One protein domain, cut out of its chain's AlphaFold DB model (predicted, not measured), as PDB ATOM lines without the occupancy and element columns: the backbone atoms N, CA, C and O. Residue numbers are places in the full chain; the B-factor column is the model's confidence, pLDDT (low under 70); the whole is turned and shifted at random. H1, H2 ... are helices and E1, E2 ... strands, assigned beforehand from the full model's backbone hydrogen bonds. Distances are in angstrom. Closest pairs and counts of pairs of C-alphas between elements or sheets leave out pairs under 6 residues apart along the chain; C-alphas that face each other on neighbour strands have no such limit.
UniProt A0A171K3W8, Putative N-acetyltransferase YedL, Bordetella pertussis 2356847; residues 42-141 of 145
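Overview. This is residues 42 to 141 of the 145 residues of the protein "Putative N-acetyltransferase YedL" of Bordetella pertussis 2356847 (UniProt A0A171K3W8). A twisted sheet of four strands has the long helix H1 crossing one face and the short helix H3 over the other, while the short helix H2 packs near one end of the sheet beside edge strand E4. The loops of residues 84 to 90 and 112 to 121 lie at the sheet's opposite end. The printed part has 100 residues, with three named helices and four named strands in the order H1 H2 E1 E2 E3 E4 H3; the class is mixed, helices and strands. The sheet runs E3 E2 E1 E4, all antiparallel. The whole is compact, with a radius of gyration of the C-alphas of 14.3 A and spans of 41 by 32 by 29 A.

Along the chain. H1, residues 42 to 61, begins at C-alpha 42 (-38.547, -29.358, -29.404) and is 28.5 A long. H2 is residues 64 to 71, 11.3 A. E1, residues 74 to 83, begins at C-alpha 74 (-23.054, -39.036, -43.739), measures 25.4 A and bends by 56 degrees at residue 80. E2 is residues 91 to 99, 25.1 A. E3, residues 102 to 111, measures 26.3 A and bends by 51 degrees at residue 105. E4 is residues 122 to 129, 23.0 A. H3, residues 132 to 140, 12.1 A, ends at C-alpha 140 (-12.989, -33.000, -36.108).

Arrangement. E1, E2 and E3 form a meander, each strand the antiparallel neighbour of the one before, with hairpins E1 and E2, and E2 and E3. With E4 they form a Greek key, E4 being the antiparallel neighbour of E1. Within hydrogen-bond range are N 76 and O 127 of E1 and E4, 2.9 A, N 96 and O 77 of E2 and E1, 2.9 A, and N 107 and O 95 of E3 and E2, 2.9 A. H1 is on the sheet at a height of 7.9 A and runs across the strands, at 81 degrees to E2 on the local plane; its closest C-alphas to E1 are Gly 50 and Pro 79, 5.2 A. H1 and H2 only just touch, with 3 pairs of C-alphas within 8 A, and only at the corner, Tyr 59 and Lys 66 being closest at 5.9 A. H2 is on the sheet at a height of 10.0 A. H3 is on the sheet at a height of 9.6 A, on the opposite face from H1, slantwise to E1 at 38 degrees on the local plane. These are three layers, helices on both faces of a sheet. H3 is apart from H1 and H2. In H1, H2 and H3 every O i to N i+4 pair is within hydrogen-bond range.

Size, cuts and confidence. The C-alphas farthest apart, Ile 87 and Gly 100, are 40.9 A apart. The printed part has no cut and no long link. Mean pLDDT of the printed part is 84.4; residues 84 to 90 and 111 to 121 are under 70.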
ATOM      1  N   ASP A  42     -37.640 -29.954 -28.419       86.88
ATOM      2  CA  ASP A  42     -38.547 -29.358 -29.404       86.88
ATOM      3  C   ASP A  42     -37.797 -28.813 -30.626       86.88
ATOM      4  O   ASP A  42     -38.172 -29.100 -31.760       86.88
ATOM      5  N   GLN A  43     -36.670 -28.122 -30.417       86.25
ATOM      6  CA  GLN A  43     -35.830 -27.639 -31.520       86.25
ATOM      7  C   GLN A  43     -35.271 -28.787 -32.361       86.25
ATOM      8  O   GLN A  43     -35.206 -28.692 -33.582       86.25
ATOM      9  N   ARG A  44     -34.862 -29.890 -31.727       90.19
ATOM     10  CA  ARG A  44     -34.392 -31.082 -32.442       90.19
ATOM     11  C   ARG A  44     -35.493 -31.669 -33.314       90.19
ATOM     12  O   ARG A  44     -35.214 -32.043 -34.450       90.19
ATOM     13  N   ASN A  45     -36.723 -31.725 -32.810       93.06
ATOM     14  CA  ASN A  45     -37.872 -32.198 -33.580       93.06
ATOM     15  C   ASN A  45     -38.132 -31.306 -34.799       93.06
ATOM     16  O   ASN A  45     -38.293 -31.829 -35.900       93.06
ATOM     17  N   GLU A  46     -38.085 -29.984 -34.633       91.81
ATOM     18  CA  GLU A  46     -38.235 -29.029 -35.736       91.81
ATOM     19  C   GLU A  46     -37.117 -29.172 -36.782       91.81
ATOM     20  O   GLU A  46     -37.394 -29.262 -37.978       91.81
ATOM     21  N   ILE A  47     -35.857 -29.280 -36.346       93.00
ATOM     22  CA  ILE A  47     -34.711 -29.494 -37.242       93.00
ATOM     23  C   ILE A  47     -34.868 -30.811 -38.011       93.00
ATOM     24  O   ILE A  47     -34.623 -30.849 -39.215       93.00
ATOM     25  N   ASN A  48     -35.294 -31.886 -37.341       94.75
ATOM     26  CA  ASN A  48     -35.492 -33.187 -37.976       94.75
ATOM     27  C   ASN A  48     -36.611 -33.147 -39.017       94.75
ATOM     28  O   ASN A  48     -36.391 -33.577 -40.148       94.75
ATOM     29  N   ALA A  49     -37.766 -32.579 -38.663       95.62
ATOM     30  CA  ALA A  49     -38.891 -32.428 -39.578       95.62
ATOM     31  C   ALA A  49     -38.519 -31.546 -40.782       95.62
ATOM     32  O   ALA A  49     -38.815 -31.883 -41.930       95.62
ATOM     33  N   GLY A  50     -37.800 -30.448 -40.537       94.94
ATOM     34  CA  GLY A  50     -37.263 -29.587 -41.585       94.94
ATOM     35  C   GLY A  50     -36.277 -30.322 -42.495       94.94
ATOM     36  O   GLY A  50     -36.326 -30.162 -43.717       94.94
ATOM     37  N   ALA A  51     -35.398 -31.154 -41.933       95.50
ATOM     38  CA  ALA A  51     -34.454 -31.954 -42.702       95.50
ATOM     39  C   ALA A  51     -35.165 -32.992 -43.584       95.50
ATOM     40  O   ALA A  51     -34.813 -33.132 -44.757       95.50
ATOM     41  N   ASP A  52     -36.203 -33.655 -43.070       95.62
ATOM     42  CA  ASP A  52     -37.022 -34.599 -43.839       95.62
ATOM     43  C   ASP A  52     -37.743 -33.905 -44.997       95.62
ATOM     44  O   ASP A  52     -37.673 -34.359 -46.142       95.62
ATOM     45  N   ALA A  53     -38.357 -32.751 -44.731       96.25
ATOM     46  CA  ALA A  53     -38.995 -31.942 -45.762       96.25
ATOM     47  C   ALA A  53     -37.988 -31.471 -46.827       96.25
ATOM     48  O   ALA A  53     -38.296 -31.462 -48.020       96.25
ATOM     49  N   THR A  54     -36.774 -31.107 -46.412       95.25
ATOM     50  CA  THR A  54     -35.700 -30.661 -47.312       95.25
ATOM     51  C   THR A  54     -35.233 -31.793 -48.221       95.25
ATOM     52  O   THR A  54     -35.136 -31.599 -49.432       95.25
ATOM     53  N   LEU A  55     -35.009 -32.992 -47.676       94.44
ATOM     54  CA  LEU A  55     -34.652 -34.171 -48.468       94.44
ATOM     55  C   LEU A  55     -35.785 -34.579 -49.415       94.44
ATOM     56  O   LEU A  55     -35.526 -34.860 -50.580       94.44
ATOM     57  N   SER A  56     -37.043 -34.524 -48.970       95.38
ATOM     58  CA  SER A  56     -38.196 -34.784 -49.838       95.38
ATOM     59  C   SER A  56     -38.254 -33.809 -51.018       95.38
ATOM     60  O   SER A  56     -38.467 -34.225 -52.159       95.38
ATOM     61  N   LYS A  57     -38.031 -32.511 -50.770       94.81
ATOM     62  CA  LYS A  57     -37.950 -31.492 -51.827       94.81
ATOM     63  C   LYS A  57     -36.776 -31.755 -52.768       94.81
ATOM     64  O   LYS A  57     -36.956 -31.687 -53.980       94.81
ATOM     65  N   LEU A  58     -35.609 -32.109 -52.226       93.38
ATOM     66  CA  LEU A  58     -34.424 -32.452 -53.012       93.38
ATOM     67  C   LEU A  58     -34.696 -33.639 -53.942       93.38
ATOM     68  O   LEU A  58     -34.379 -33.560 -55.121       93.38
ATOM     69  N   TYR A  59     -35.326 -34.704 -53.447       94.88
ATOM     70  CA  TYR A  59     -35.653 -35.882 -54.258       94.88
ATOM     71  C   TYR A  59     -36.733 -35.610 -55.299       94.88
ATOM     72  O   TYR A  59     -36.711 -36.202 -56.373       94.88
ATOM     73  N   THR A  60     -37.663 -34.704 -54.995       94.81
ATOM     74  CA  THR A  60     -38.674 -34.259 -55.961       94.81
ATOM     75  C   THR A  60     -38.026 -33.456 -57.091       94.81
ATOM     76  O   THR A  60     -38.369 -33.646 -58.253       94.81
ATOM     77  N   ALA A  61     -37.068 -32.585 -56.762       93.19
ATOM     78  CA  ALA A  61     -36.342 -31.783 -57.744       93.19
ATOM     79  C   ALA A  61     -35.316 -32.605 -58.544       93.19
ATOM     80  O   ALA A  61     -35.120 -32.369 -59.733       93.19
ATOM     81  N   SER A  62     -34.659 -33.573 -57.901       93.69
ATOM     82  CA  SER A  62     -33.698 -34.482 -58.520       93.69
ATOM     83  C   SER A  62     -33.817 -35.881 -57.911       93.69
ATOM     84  O   SER A  62     -33.263 -36.151 -56.841       93.69
ATOM     85  N   PRO A  63     -34.482 -36.817 -58.608       91.62
ATOM     86  CA  PRO A  63     -34.568 -38.208 -58.170       91.62
ATOM     87  C   PRO A  63     -33.193 -38.871 -58.002       91.62
ATOM     88  O   PRO A  63     -33.014 -39.688 -57.101       91.62
ATOM     89  N   GLN A  64     -32.195 -38.472 -58.804       90.75
ATOM     90  CA  GLN A  64     -30.821 -38.988 -58.719       90.75
ATOM     91  C   GLN A  64     -30.137 -38.636 -57.389       90.75
ATOM     92  O   GLN A  64     -29.255 -39.362 -56.928       90.75
ATOM     93  N   ALA A  65     -30.555 -37.549 -56.729       91.25
ATOM     94  CA  ALA A  65     -30.027 -37.180 -55.421       91.25
ATOM     95  C   ALA A  65     -30.332 -38.242 -54.351       91.25
ATOM     96  O   ALA A  65     -29.591 -38.351 -53.373       91.25
ATOM     97  N   LYS A  66     -31.378 -39.060 -54.540       92.44
ATOM     98  CA  LYS A  66     -31.703 -40.170 -53.637       92.44
ATOM     99  C   LYS A  66     -30.582 -41.206 -53.595       92.44
ATOM    100  O   LYS A  66     -30.159 -41.578 -52.502       92.44
ATOM    101  N   ASP A  67     -30.055 -41.601 -54.752       92.00
ATOM    102  CA  ASP A  67     -28.954 -42.567 -54.836       92.00
ATOM    103  C   ASP A  67     -27.668 -42.008 -54.224       92.00
ATOM    104  O   ASP A  67     -26.948 -42.715 -53.519       92.00
ATOM    105  N   LEU A  68     -27.388 -40.719 -54.444       92.62
ATOM    106  CA  LEU A  68     -26.222 -40.061 -53.852       92.62
ATOM    107  C   LEU A  68     -26.324 -40.016 -52.325       92.62
ATOM    108  O   LEU A  68     -25.364 -40.366 -51.642       92.62
ATOM    109  N   VAL A  69     -27.490 -39.649 -51.782       93.12
ATOM    110  CA  VAL A  69     -27.728 -39.634 -50.330       93.12
ATOM    111  C   VAL A  69     -27.602 -41.035 -49.733       93.12
ATOM    112  O   VAL A  69     -27.028 -41.180 -48.658       93.12
ATOM    113  N   GLN A  70     -28.081 -42.071 -50.423       91.81
ATOM    114  CA  GLN A  70     -27.956 -43.453 -49.952       91.81
ATOM    115  C   GLN A  70     -26.513 -43.968 -49.946       91.81
ATOM    116  O   GLN A  70     -26.169 -44.794 -49.103       91.81
ATOM    117  N   ARG A  71     -25.669 -43.494 -50.868       93.62
ATOM    118  CA  ARG A  71     -24.244 -43.861 -50.935       93.62
ATOM    119  C   ARG A  71     -23.368 -43.058 -49.974       93.62
ATOM    120  O   ARG A  71     -22.246 -43.474 -49.694       93.62
ATOM    121  N   ALA A  72     -23.856 -41.926 -49.479       94.94
ATOM    122  CA  ALA A  72     -23.112 -41.085 -48.558       94.94
ATOM    123  C   ALA A  72     -22.900 -41.779 -47.201       94.94
ATOM    124  O   ALA A  72     -23.803 -42.388 -46.629       94.94
ATOM    125  N   ARG A  73     -21.697 -41.626 -46.644       94.88
ATOM    126  CA  ARG A  73     -21.334 -42.065 -45.286       94.88
ATOM    127  C   ARG A  73     -22.029 -41.216 -44.224       94.88
ATOM    128  O   ARG A  73     -22.405 -41.713 -43.162       94.88
ATOM    129  N   GLY A  74     -22.245 -39.942 -44.537       94.62
ATOM    130  CA  GLY A  74     -23.054 -39.036 -43.739       94.62
ATOM    131  C   GLY A  74     -23.710 -37.957 -44.589       94.62
ATOM    132  O   GLY A  74     -23.207 -37.593 -45.648       94.62
ATOM    133  N   VAL A  75     -24.831 -37.431 -44.109       95.94
ATOM    134  CA  VAL A  75     -25.570 -36.342 -44.748       95.94
ATOM    135  C   VAL A  75     -25.889 -35.288 -43.707       95.94
ATOM    136  O   VAL A  75     -26.596 -35.561 -42.740       95.94
ATOM    137  N   LEU A  76     -25.357 -34.087 -43.898       94.38
ATOM    138  CA  LEU A  76     -25.648 -32.931 -43.063       94.38
ATOM    139  C   LEU A  76     -26.686 -32.063 -43.758       94.38
ATOM    140  O   LEU A  76     -26.479 -31.608 -44.882       94.38
ATOM    141  N   VAL A  77     -27.807 -31.845 -43.080       94.75
ATOM    142  CA  VAL A  77     -28.935 -31.090 -43.616       94.75
ATOM    143  C   VAL A  77     -29.164 -29.855 -42.765       94.75
ATOM    144  O   VAL A  77     -29.483 -29.972 -41.583       94.75
ATOM    145  N   PHE A  78     -29.047 -28.685 -43.384       93.38
ATOM    146  CA  PHE A  78     -29.473 -27.404 -42.833       93.38
ATOM    147  C   PHE A  78     -30.776 -26.992 -43.527       93.38
ATOM    148  O   PHE A  78     -30.721 -26.502 -44.655       93.38
ATOM    149  N   PRO A  79     -31.950 -27.209 -42.911       91.19
ATOM    150  CA  PRO A  79     -33.233 -26.917 -43.551       91.19
ATOM    151  C   PRO A  79     -33.519 -25.420 -43.692       91.19
ATOM    152  O   PRO A  79     -34.278 -25.020 -44.572       91.19
ATOM    153  N   SER A  80     -32.921 -24.598 -42.831       87.50
ATOM    154  CA  SER A  80     -33.022 -23.146 -42.897       87.50
ATOM    155  C   SER A  80     -31.739 -22.506 -42.384       87.50
ATOM    156  O   SER A  80     -31.356 -22.677 -41.224       87.50
ATOM    157  N   VAL A  81     -31.075 -21.776 -43.271       84.50
ATOM    158  CA  VAL A  81     -29.967 -20.878 -42.968       84.50
ATOM    159  C   VAL A  81     -30.425 -19.477 -43.323       84.50
ATOM    160  O   VAL A  81     -30.750 -19.201 -44.480       84.50
ATOM    161  N   MET A  82     -30.499 -18.618 -42.314       77.31
ATOM    162  CA  MET A  82     -30.984 -17.255 -42.453       77.31
ATOM    163  C   MET A  82     -29.803 -16.288 -42.476       77.31
ATOM    164  O   MET A  82     -28.990 -16.267 -41.552       77.31
ATOM    165  N   GLY A  83     -29.735 -15.471 -43.526       72.94
ATOM    166  CA  GLY A  83     -28.843 -14.320 -43.594       72.94
ATOM    167  C   GLY A  83     -29.393 -13.154 -42.773       72.94
ATOM    168  O   GLY A  83     -30.521 -12.713 -42.980       72.94
ATOM    169  N   ALA A  84     -28.588 -12.640 -41.852       62.34
ATOM    170  CA  ALA A  84     -28.832 -11.433 -41.080       62.34
ATOM    171  C   ALA A  84     -27.738 -10.427 -41.434       62.34
ATOM    172  O   ALA A  84     -26.686 -10.394 -40.799       62.34
ATOM    173  N   SER A  85     -27.882  -9.675 -42.527       56.12
ATOM    174  CA  SER A  85     -26.847  -8.693 -42.870       56.12
ATOM    175  C   SER A  85     -27.326  -7.609 -43.812       56.12
ATOM    176  O   SER A  85     -27.760  -7.894 -44.912       56.12
ATOM    177  N   PHE A  86     -27.188  -6.354 -43.397       56.47
ATOM    178  CA  PHE A  86     -27.350  -5.200 -44.288       56.47
ATOM    179  C   PHE A  86     -26.038  -4.401 -44.433       56.47
ATOM    180  O   PHE A  86     -25.885  -3.662 -45.398       56.47
ATOM    181  N   ILE A  87     -25.072  -4.568 -43.507       53.16
ATOM    182  CA  ILE A  87     -23.769  -3.857 -43.511       53.16
ATOM    183  C   ILE A  87     -22.586  -4.764 -43.105       53.16
ATOM    184  O   ILE A  87     -21.528  -4.692 -43.722       53.16
ATOM    185  N   VAL A  88     -22.755  -5.662 -42.126       57.06
ATOM    186  CA  VAL A  88     -21.769  -6.702 -41.765       57.06
ATOM    187  C   VAL A  88     -22.461  -8.057 -41.841       57.06
ATOM    188  O   VAL A  88     -23.417  -8.300 -41.110       57.06
ATOM    189  N   GLY A  89     -22.004  -8.882 -42.782       57.03
ATOM    190  CA  GLY A  89     -22.466 -10.232 -43.096       57.03
ATOM    191  C   GLY A  89     -22.504 -11.224 -41.962       57.03
ATOM    192  O   GLY A  89     -21.458 -11.447 -41.368       57.03
ATOM    193  N   GLY A  90     -23.615 -11.918 -41.784       69.56
ATOM    194  CA  GLY A  90     -23.755 -13.080 -40.923       69.56
ATOM    195  C   GLY A  90     -24.874 -13.974 -41.448       69.56
ATOM    196  O   GLY A  90     -25.997 -13.505 -41.583       69.56
ATOM    197  N   GLU A  91     -24.608 -15.236 -41.747       76.06
ATOM    198  CA  GLU A  91     -25.626 -16.272 -41.908       76.06
ATOM    199  C   GLU A  91     -25.589 -17.173 -40.682       76.06
ATOM    200  O   GLU A  91     -24.509 -17.535 -40.216       76.06
ATOM    201  N   HIS A  92     -26.754 -17.560 -40.173       78.88
ATOM    202  CA  HIS A  92     -26.855 -18.548 -39.109       78.88
ATOM    203  C   HIS A  92     -27.887 -19.613 -39.460       78.88
ATOM    204  O   HIS A  92     -28.968 -19.318 -39.972       78.88
ATOM    205  N   GLY A  93     -27.560 -20.867 -39.169       84.62
ATOM    206  CA  GLY A  93     -28.460 -21.984 -39.409       84.62
ATOM    207  C   GLY A  93     -28.163 -23.161 -38.503       84.62
ATOM    208  O   GLY A  93     -27.028 -23.369 -38.084       84.62
ATOM    209  N   LYS A  94     -29.196 -23.949 -38.218       89.50
ATOM    210  CA  LYS A  94     -29.086 -25.192 -37.449       89.50
ATOM    211  C   LYS A  94     -29.414 -26.367 -38.347       89.50
ATOM    212  O   LYS A  94     -30.302 -26.275 -39.189       89.50
ATOM    213  N   GLY A  95     -28.692 -27.460 -38.169       91.75
ATOM    214  CA  GLY A  95     -28.809 -28.640 -39.003       91.75
ATOM    215  C   GLY A  95     -28.585 -29.925 -38.233       91.75
ATOM    216  O   GLY A  95     -28.172 -29.926 -37.072       91.75
ATOM    217  N   VAL A  96     -28.878 -31.033 -38.901       94.12
ATOM    218  CA  VAL A  96     -28.699 -32.385 -38.373       94.12
ATOM    219  C   VAL A  96     -27.774 -33.171 -39.288       94.12
ATOM    220  O   VAL A  96     -27.969 -33.226 -40.503       94.12
ATOM    221  N   LEU A  97     -26.754 -33.785 -38.693       94.38
ATOM    222  CA  LEU A  97     -25.931 -34.790 -39.345       94.38
ATOM    223  C   LEU A  97     -26.602 -36.145 -39.171       94.38
ATOM    224  O   LEU A  97     -26.893 -36.569 -38.051       94.38
ATOM    225  N   ARG A  98     -26.795 -36.849 -40.280       94.50
ATOM    226  CA  ARG A  98     -27.313 -38.210 -40.313       94.50
ATOM    227  C   ARG A  98     -26.260 -39.158 -40.848       94.50
ATOM    228  O   ARG A  98     -25.628 -38.870 -41.855       94.50
ATOM    229  N   THR A  99     -26.094 -40.305 -40.208       92.69
ATOM    230  CA  THR A  99     -25.182 -41.371 -40.654       92.69
ATOM    231  C   THR A  99     -25.949 -42.680 -40.662       92.69
ATOM    232  O   THR A  99     -26.598 -43.007 -39.664       92.69
ATOM    233  N   GLY A 100     -25.935 -43.410 -41.779       85.69
ATOM    234  CA  GLY A 100     -26.711 -44.651 -41.905       85.69
ATOM    235  C   GLY A 100     -28.212 -44.465 -41.636       85.69
ATOM    236  O   GLY A 100     -28.842 -45.321 -41.021       85.69
ATOM    237  N   GLY A 101     -28.771 -43.309 -42.010       83.12
ATOM    238  CA  GLY A 101     -30.191 -42.985 -41.823       83.12
ATOM    239  C   GLY A 101     -30.610 -42.601 -40.397       83.12
ATOM    240  O   GLY A 101     -31.787 -42.344 -40.170       83.12
ATOM    241  N   LYS A 102     -29.678 -42.525 -39.439       89.44
ATOM    242  CA  LYS A 102     -29.955 -42.116 -38.052       89.44
ATOM    243  C   LYS A 102     -29.378 -40.738 -37.757       89.44
ATOM    244  O   LYS A 102     -28.316 -40.397 -38.274       89.44
ATOM    245  N   ASN A 103     -30.040 -39.977 -36.888       91.44
ATOM    246  CA  ASN A 103     -29.531 -38.693 -36.398       91.44
ATOM    247  C   ASN A 103     -28.280 -38.931 -35.540       91.44
ATOM    248  O   ASN A 103     -28.358 -39.554 -34.483       91.44
ATOM    249  N   ALA A 104     -27.135 -38.450 -36.013       90.19
ATOM    250  CA  ALA A 104     -25.828 -38.625 -35.386       90.19
ATOM    251  C   ALA A 104     -25.404 -37.410 -34.549       90.19
ATOM    252  O   ALA A 104     -24.635 -37.555 -33.603       90.19
ATOM    253  N   GLY A 105     -25.902 -36.216 -34.882       89.88
ATOM    254  CA  GLY A 105     -25.613 -34.989 -34.146       89.88
ATOM    255  C   GLY A 105     -26.322 -33.774 -34.734       89.88
ATOM    256  O   GLY A 105     -26.795 -33.819 -35.868       89.88
ATOM    257  N   TYR A 106     -26.386 -32.695 -33.957       90.69
ATOM    258  CA  TYR A 106     -26.906 -31.401 -34.397       90.69
ATOM    259  C   TYR A 106     -25.756 -30.408 -34.456       90.69
ATOM    260  O   TYR A 106     -24.890 -30.428 -33.586       90.69
ATOM    261  N   TYR A 107     -25.761 -29.566 -35.482       88.50
ATOM    262  CA  TYR A 107     -24.686 -28.627 -35.772       88.50
ATOM    263  C   TYR A 107     -25.273 -27.255 -36.071       88.50
ATOM    264  O   TYR A 107     -26.302 -27.156 -36.743       88.50
ATOM    265  N   SER A 108     -24.608 -26.201 -35.609       84.75
ATOM    266  CA  SER A 108     -24.853 -24.840 -36.081       84.75
ATOM    267  C   SER A 108     -23.831 -24.471 -37.144       84.75
ATOM    268  O   SER A 108     -22.688 -24.922 -37.123       84.75
ATOM    269  N   THR A 109     -24.240 -23.608 -38.061       78.81
ATOM    270  CA  THR A 109     -23.339 -22.884 -38.946       78.81
ATOM    271  C   THR A 109     -23.475 -21.402 -38.683       78.81
ATOM    272  O   THR A 109     -24.591 -20.907 -38.519       78.81
ATOM    273  N   THR A 110     -22.339 -20.716 -38.632       74.31
ATOM    274  CA  THR A 110     -22.282 -19.258 -38.638       74.31
ATOM    275  C   THR A 110     -21.264 -18.852 -39.695       74.31
ATOM    276  O   THR A 110     -20.077 -19.126 -39.540       74.31
ATOM    277  N   SER A 111     -21.722 -18.251 -40.791       67.06
ATOM    278  CA  SER A 111     -20.854 -17.732 -41.856       67.06
ATOM    279  C   SER A 111     -20.897 -16.203 -41.828       67.06
ATOM    280  O   SER A 111     -21.919 -15.636 -41.466       67.06
ATOM    281  N   GLY A 112     -19.803 -15.510 -42.148       59.16
ATOM    282  CA  GLY A 112     -19.779 -14.047 -42.228       59.16
ATOM    283  C   GLY A 112     -19.414 -13.588 -43.634       59.16
ATOM    284  O   GLY A 112     -18.370 -13.981 -44.146       59.16
ATOM    285  N   SER A 113     -20.252 -12.764 -44.271       56.00
ATOM    286  CA  SER A 113     -20.044 -12.288 -45.652       56.00
ATOM    287  C   SER A 113     -20.071 -10.757 -45.777       56.00
ATOM    288  O   SER A 113     -21.125 -10.128 -45.711       56.00
ATOM    289  N   VAL A 114     -18.933 -10.111 -46.016       48.09
ATOM    290  CA  VAL A 114     -18.906  -8.651 -46.230       48.09
ATOM    291  C   VAL A 114     -19.487  -8.314 -47.614       48.09
ATOM    292  O   VAL A 114     -18.849  -8.582 -48.627       48.09
ATOM    293  N   GLY A 115     -20.690  -7.728 -47.673       51.47
ATOM    294  CA  GLY A 115     -21.278  -7.230 -48.924       51.47
ATOM    295  C   GLY A 115     -22.742  -6.781 -48.815       51.47
ATOM    296  O   GLY A 115     -23.516  -7.339 -48.043       51.47
ATOM    297  N   LEU A 116     -23.137  -5.807 -49.646       51.53
ATOM    298  CA  LEU A 116     -24.498  -5.236 -49.767       51.53
ATOM    299  C   LEU A 116     -25.554  -6.213 -50.341       51.53
ATOM    300  O   LEU A 116     -26.643  -5.799 -50.730       51.53
ATOM    301  N   GLN A 117     -25.229  -7.502 -50.440       53.56
ATOM    302  CA  GLN A 117     -26.030  -8.526 -51.119       53.56
ATOM    303  C   GLN A 117     -26.618  -9.585 -50.178       53.56
ATOM    304  O   GLN A 117     -27.245 -10.539 -50.638       53.56
ATOM    305  N   ALA A 118     -26.431  -9.433 -48.867       57.62
ATOM    306  CA  ALA A 118     -27.082 -10.283 -47.886       57.62
ATOM    307  C   ALA A 118     -28.563  -9.882 -47.764       57.62
ATOM    308  O   ALA A 118     -28.930  -8.845 -47.225       57.62
ATOM    309  N   GLY A 119     -29.433 -10.691 -48.359       53.66
ATOM    310  CA  GLY A 119     -30.877 -10.575 -48.188       53.66
ATOM    311  C   GLY A 119     -31.351 -11.426 -47.013       53.66
ATOM    312  O   GLY A 119     -30.717 -12.423 -46.671       53.66
ATOM    313  N   ALA A 120     -32.518 -11.098 -46.455       62.78
ATOM    314  CA  ALA A 120     -33.238 -11.922 -45.476       62.78
ATOM    315  C   ALA A 120     -33.842 -13.193 -46.116       62.78
ATOM    316  O   ALA A 120     -34.998 -13.548 -45.885       62.78
ATOM    317  N   GLN A 121     -33.094 -13.850 -46.999       68.38
ATOM    318  CA  GLN A 121     -33.552 -15.015 -47.735       68.38
ATOM    319  C   GLN A 121     -33.047 -16.269 -47.029       68.38
ATOM    320  O   GLN A 121     -31.845 -16.451 -46.847       68.38
ATOM    321  N   SER A 122     -33.975 -17.130 -46.622       76.69
ATOM    322  CA  SER A 122     -33.631 -18.420 -46.024       76.69
ATOM    323  C   SER A 122     -33.257 -19.417 -47.115       76.69
ATOM    324  O   SER A 122     -33.963 -19.534 -48.121       76.69
ATOM    325  N   ARG A 123     -32.151 -20.138 -46.925       85.62
ATOM    326  CA  ARG A 123     -31.663 -21.166 -47.855       85.62
ATOM    327  C   ARG A 123     -31.514 -22.501 -47.142       85.62
ATOM    328  O   ARG A 123     -31.220 -22.536 -45.953       85.62
ATOM    329  N   ALA A 124     -31.704 -23.589 -47.879       89.44
ATOM    330  CA  ALA A 124     -31.464 -24.935 -47.380       89.44
ATOM    331  C   ALA A 124     -30.191 -25.511 -48.012       89.44
ATOM    332  O   ALA A 124     -29.997 -25.389 -49.223       89.44
ATOM    333  N   TYR A 125     -29.355 -26.166 -47.206       90.44
ATOM    334  CA  TYR A 125     -28.142 -26.844 -47.665       90.44
ATOM    335  C   TYR A 125     -28.189 -28.331 -47.312       90.44
ATOM    336  O   TYR A 125     -28.572 -28.710 -46.204       90.44
ATOM    337  N   VAL A 126     -27.759 -29.175 -48.250       93.31
ATOM    338  CA  VAL A 126     -27.594 -30.619 -48.055       93.31
ATOM    339  C   VAL A 126     -26.171 -30.982 -48.455       93.31
ATOM    340  O   VAL A 126     -25.816 -30.905 -49.629       93.31
ATOM    341  N   LEU A 127     -25.351 -31.353 -47.477       93.06
ATOM    342  CA  LEU A 127     -23.961 -31.744 -47.677       93.06
ATOM    343  C   LEU A 127     -23.849 -33.260 -47.553       93.06
ATOM    344  O   LEU A 127     -24.277 -33.842 -46.555       93.06
ATOM    345  N   LEU A 128     -23.269 -33.896 -48.568       94.25
ATOM    346  CA  LEU A 128     -23.074 -35.339 -48.620       94.25
ATOM    347  C   LEU A 128     -21.596 -35.654 -48.410       94.25
ATOM    348  O   LEU A 128     -20.745 -35.245 -49.198       94.25
ATOM    349  N   PHE A 129     -21.298 -36.425 -47.374       95.00
ATOM    350  CA  PHE A 129     -19.961 -36.941 -47.116       95.00
ATOM    351  C   PHE A 129     -19.843 -38.320 -47.756       95.00
ATOM    352  O   PHE A 129     -20.359 -39.302 -47.227       95.00
ATOM    353  N   MET A 130     -19.198 -38.390 -48.919       94.69
ATOM    354  CA  MET A 130     -19.092 -39.629 -49.698       94.69
ATOM    355  C   MET A 130     -18.034 -40.603 -49.170       94.69
ATOM    356  O   MET A 130     -18.102 -41.789 -49.480       94.69
ATOM    357  N   THR A 131     -17.086 -40.132 -48.360       94.31
ATOM    358  CA  THR A 131     -16.032 -40.967 -47.769       94.31
ATOM    359  C   THR A 131     -15.993 -40.814 -46.252       94.31
ATOM    360  O   THR A 131     -16.488 -39.826 -45.695       94.31
ATOM    361  N   ASP A 132     -15.434 -41.816 -45.573       92.31
ATOM    362  CA  ASP A 132     -15.300 -41.798 -44.117       92.31
ATOM    363  C   ASP A 132     -14.315 -40.713 -43.667       92.31
ATOM    364  O   ASP A 132     -14.539 -40.074 -42.640       92.31
ATOM    365  N   GLU A 133     -13.280 -40.432 -44.461       91.88
ATOM    366  CA  GLU A 133     -12.294 -39.387 -44.183       91.88
ATOM    367  C   GLU A 133     -12.940 -38.003 -44.212       91.88
ATOM    368  O   GLU A 133     -12.728 -37.215 -43.294       91.88
ATOM    369  N   ALA A 134     -13.774 -37.712 -45.218       91.81
ATOM    370  CA  ALA A 134     -14.475 -36.433 -45.317       91.81
ATOM    371  C   ALA A 134     -15.434 -36.223 -44.134       91.81
ATOM    372  O   ALA A 134     -15.497 -35.137 -43.554       91.81
ATOM    373  N   LEU A 135     -16.152 -37.281 -43.737       91.25
ATOM    374  CA  LEU A 135     -17.027 -37.250 -42.567       91.25
ATOM    375  C   LEU A 135     -16.227 -37.051 -41.270       91.25
ATOM    376  O   LEU A 135     -16.624 -36.262 -40.411       91.25
ATOM    377  N   ALA A 136     -15.108 -37.759 -41.115       90.94
ATOM    378  CA  ALA A 136     -14.252 -37.664 -39.940       90.94
ATOM    379  C   ALA A 136     -13.619 -36.273 -39.816       90.94
ATOM    380  O   ALA A 136     -13.680 -35.677 -38.742       90.94
ATOM    381  N   GLN A 137     -13.091 -35.725 -40.913       88.69
ATOM    382  CA  GLN A 137     -12.535 -34.373 -40.957       88.69
ATOM    383  C   GLN A 137     -13.577 -33.324 -40.580       88.69
ATOM    384  O   GLN A 137     -13.291 -32.461 -39.756       88.69
ATOM    385  N   PHE A 138     -14.801 -33.425 -41.109       88.06
ATOM    386  CA  PHE A 138     -15.880 -32.516 -40.729       88.06
ATOM    387  C   PHE A 138     -16.149 -32.559 -39.221       88.06
ATOM    388  O   PHE A 138     -16.171 -31.518 -38.567       88.06
ATOM    389  N   ARG A 139     -16.284 -33.762 -38.651       85.25
ATOM    390  CA  ARG A 139     -16.554 -33.950 -37.216       85.25
ATOM    391  C   ARG A 139     -15.407 -33.489 -36.313       85.25
ATOM    392  O   ARG A 139     -15.661 -33.182 -35.155       85.25
ATOM    393  N   GLN A 140     -14.175 -33.488 -36.819       83.12
ATOM    394  CA  GLN A 140     -12.989 -33.000 -36.108       83.12
ATOM    395  C   GLN A 140     -12.752 -31.497 -36.315       83.12
ATOM    396  O   GLN A 140     -12.033 -30.881 -35.532       83.12
ATOM    397  N   SER A 141     -13.340 -30.897 -37.354       75.25
ATOM    398  CA  SER A 141     -13.185 -29.474 -37.642       75.25
ATOM    399  C   SER A 141     -13.934 -28.622 -36.614       75.25
ATOM    400  O   SER A 141     -15.115 -28.821 -36.342       75.25
TER     401      SER A 141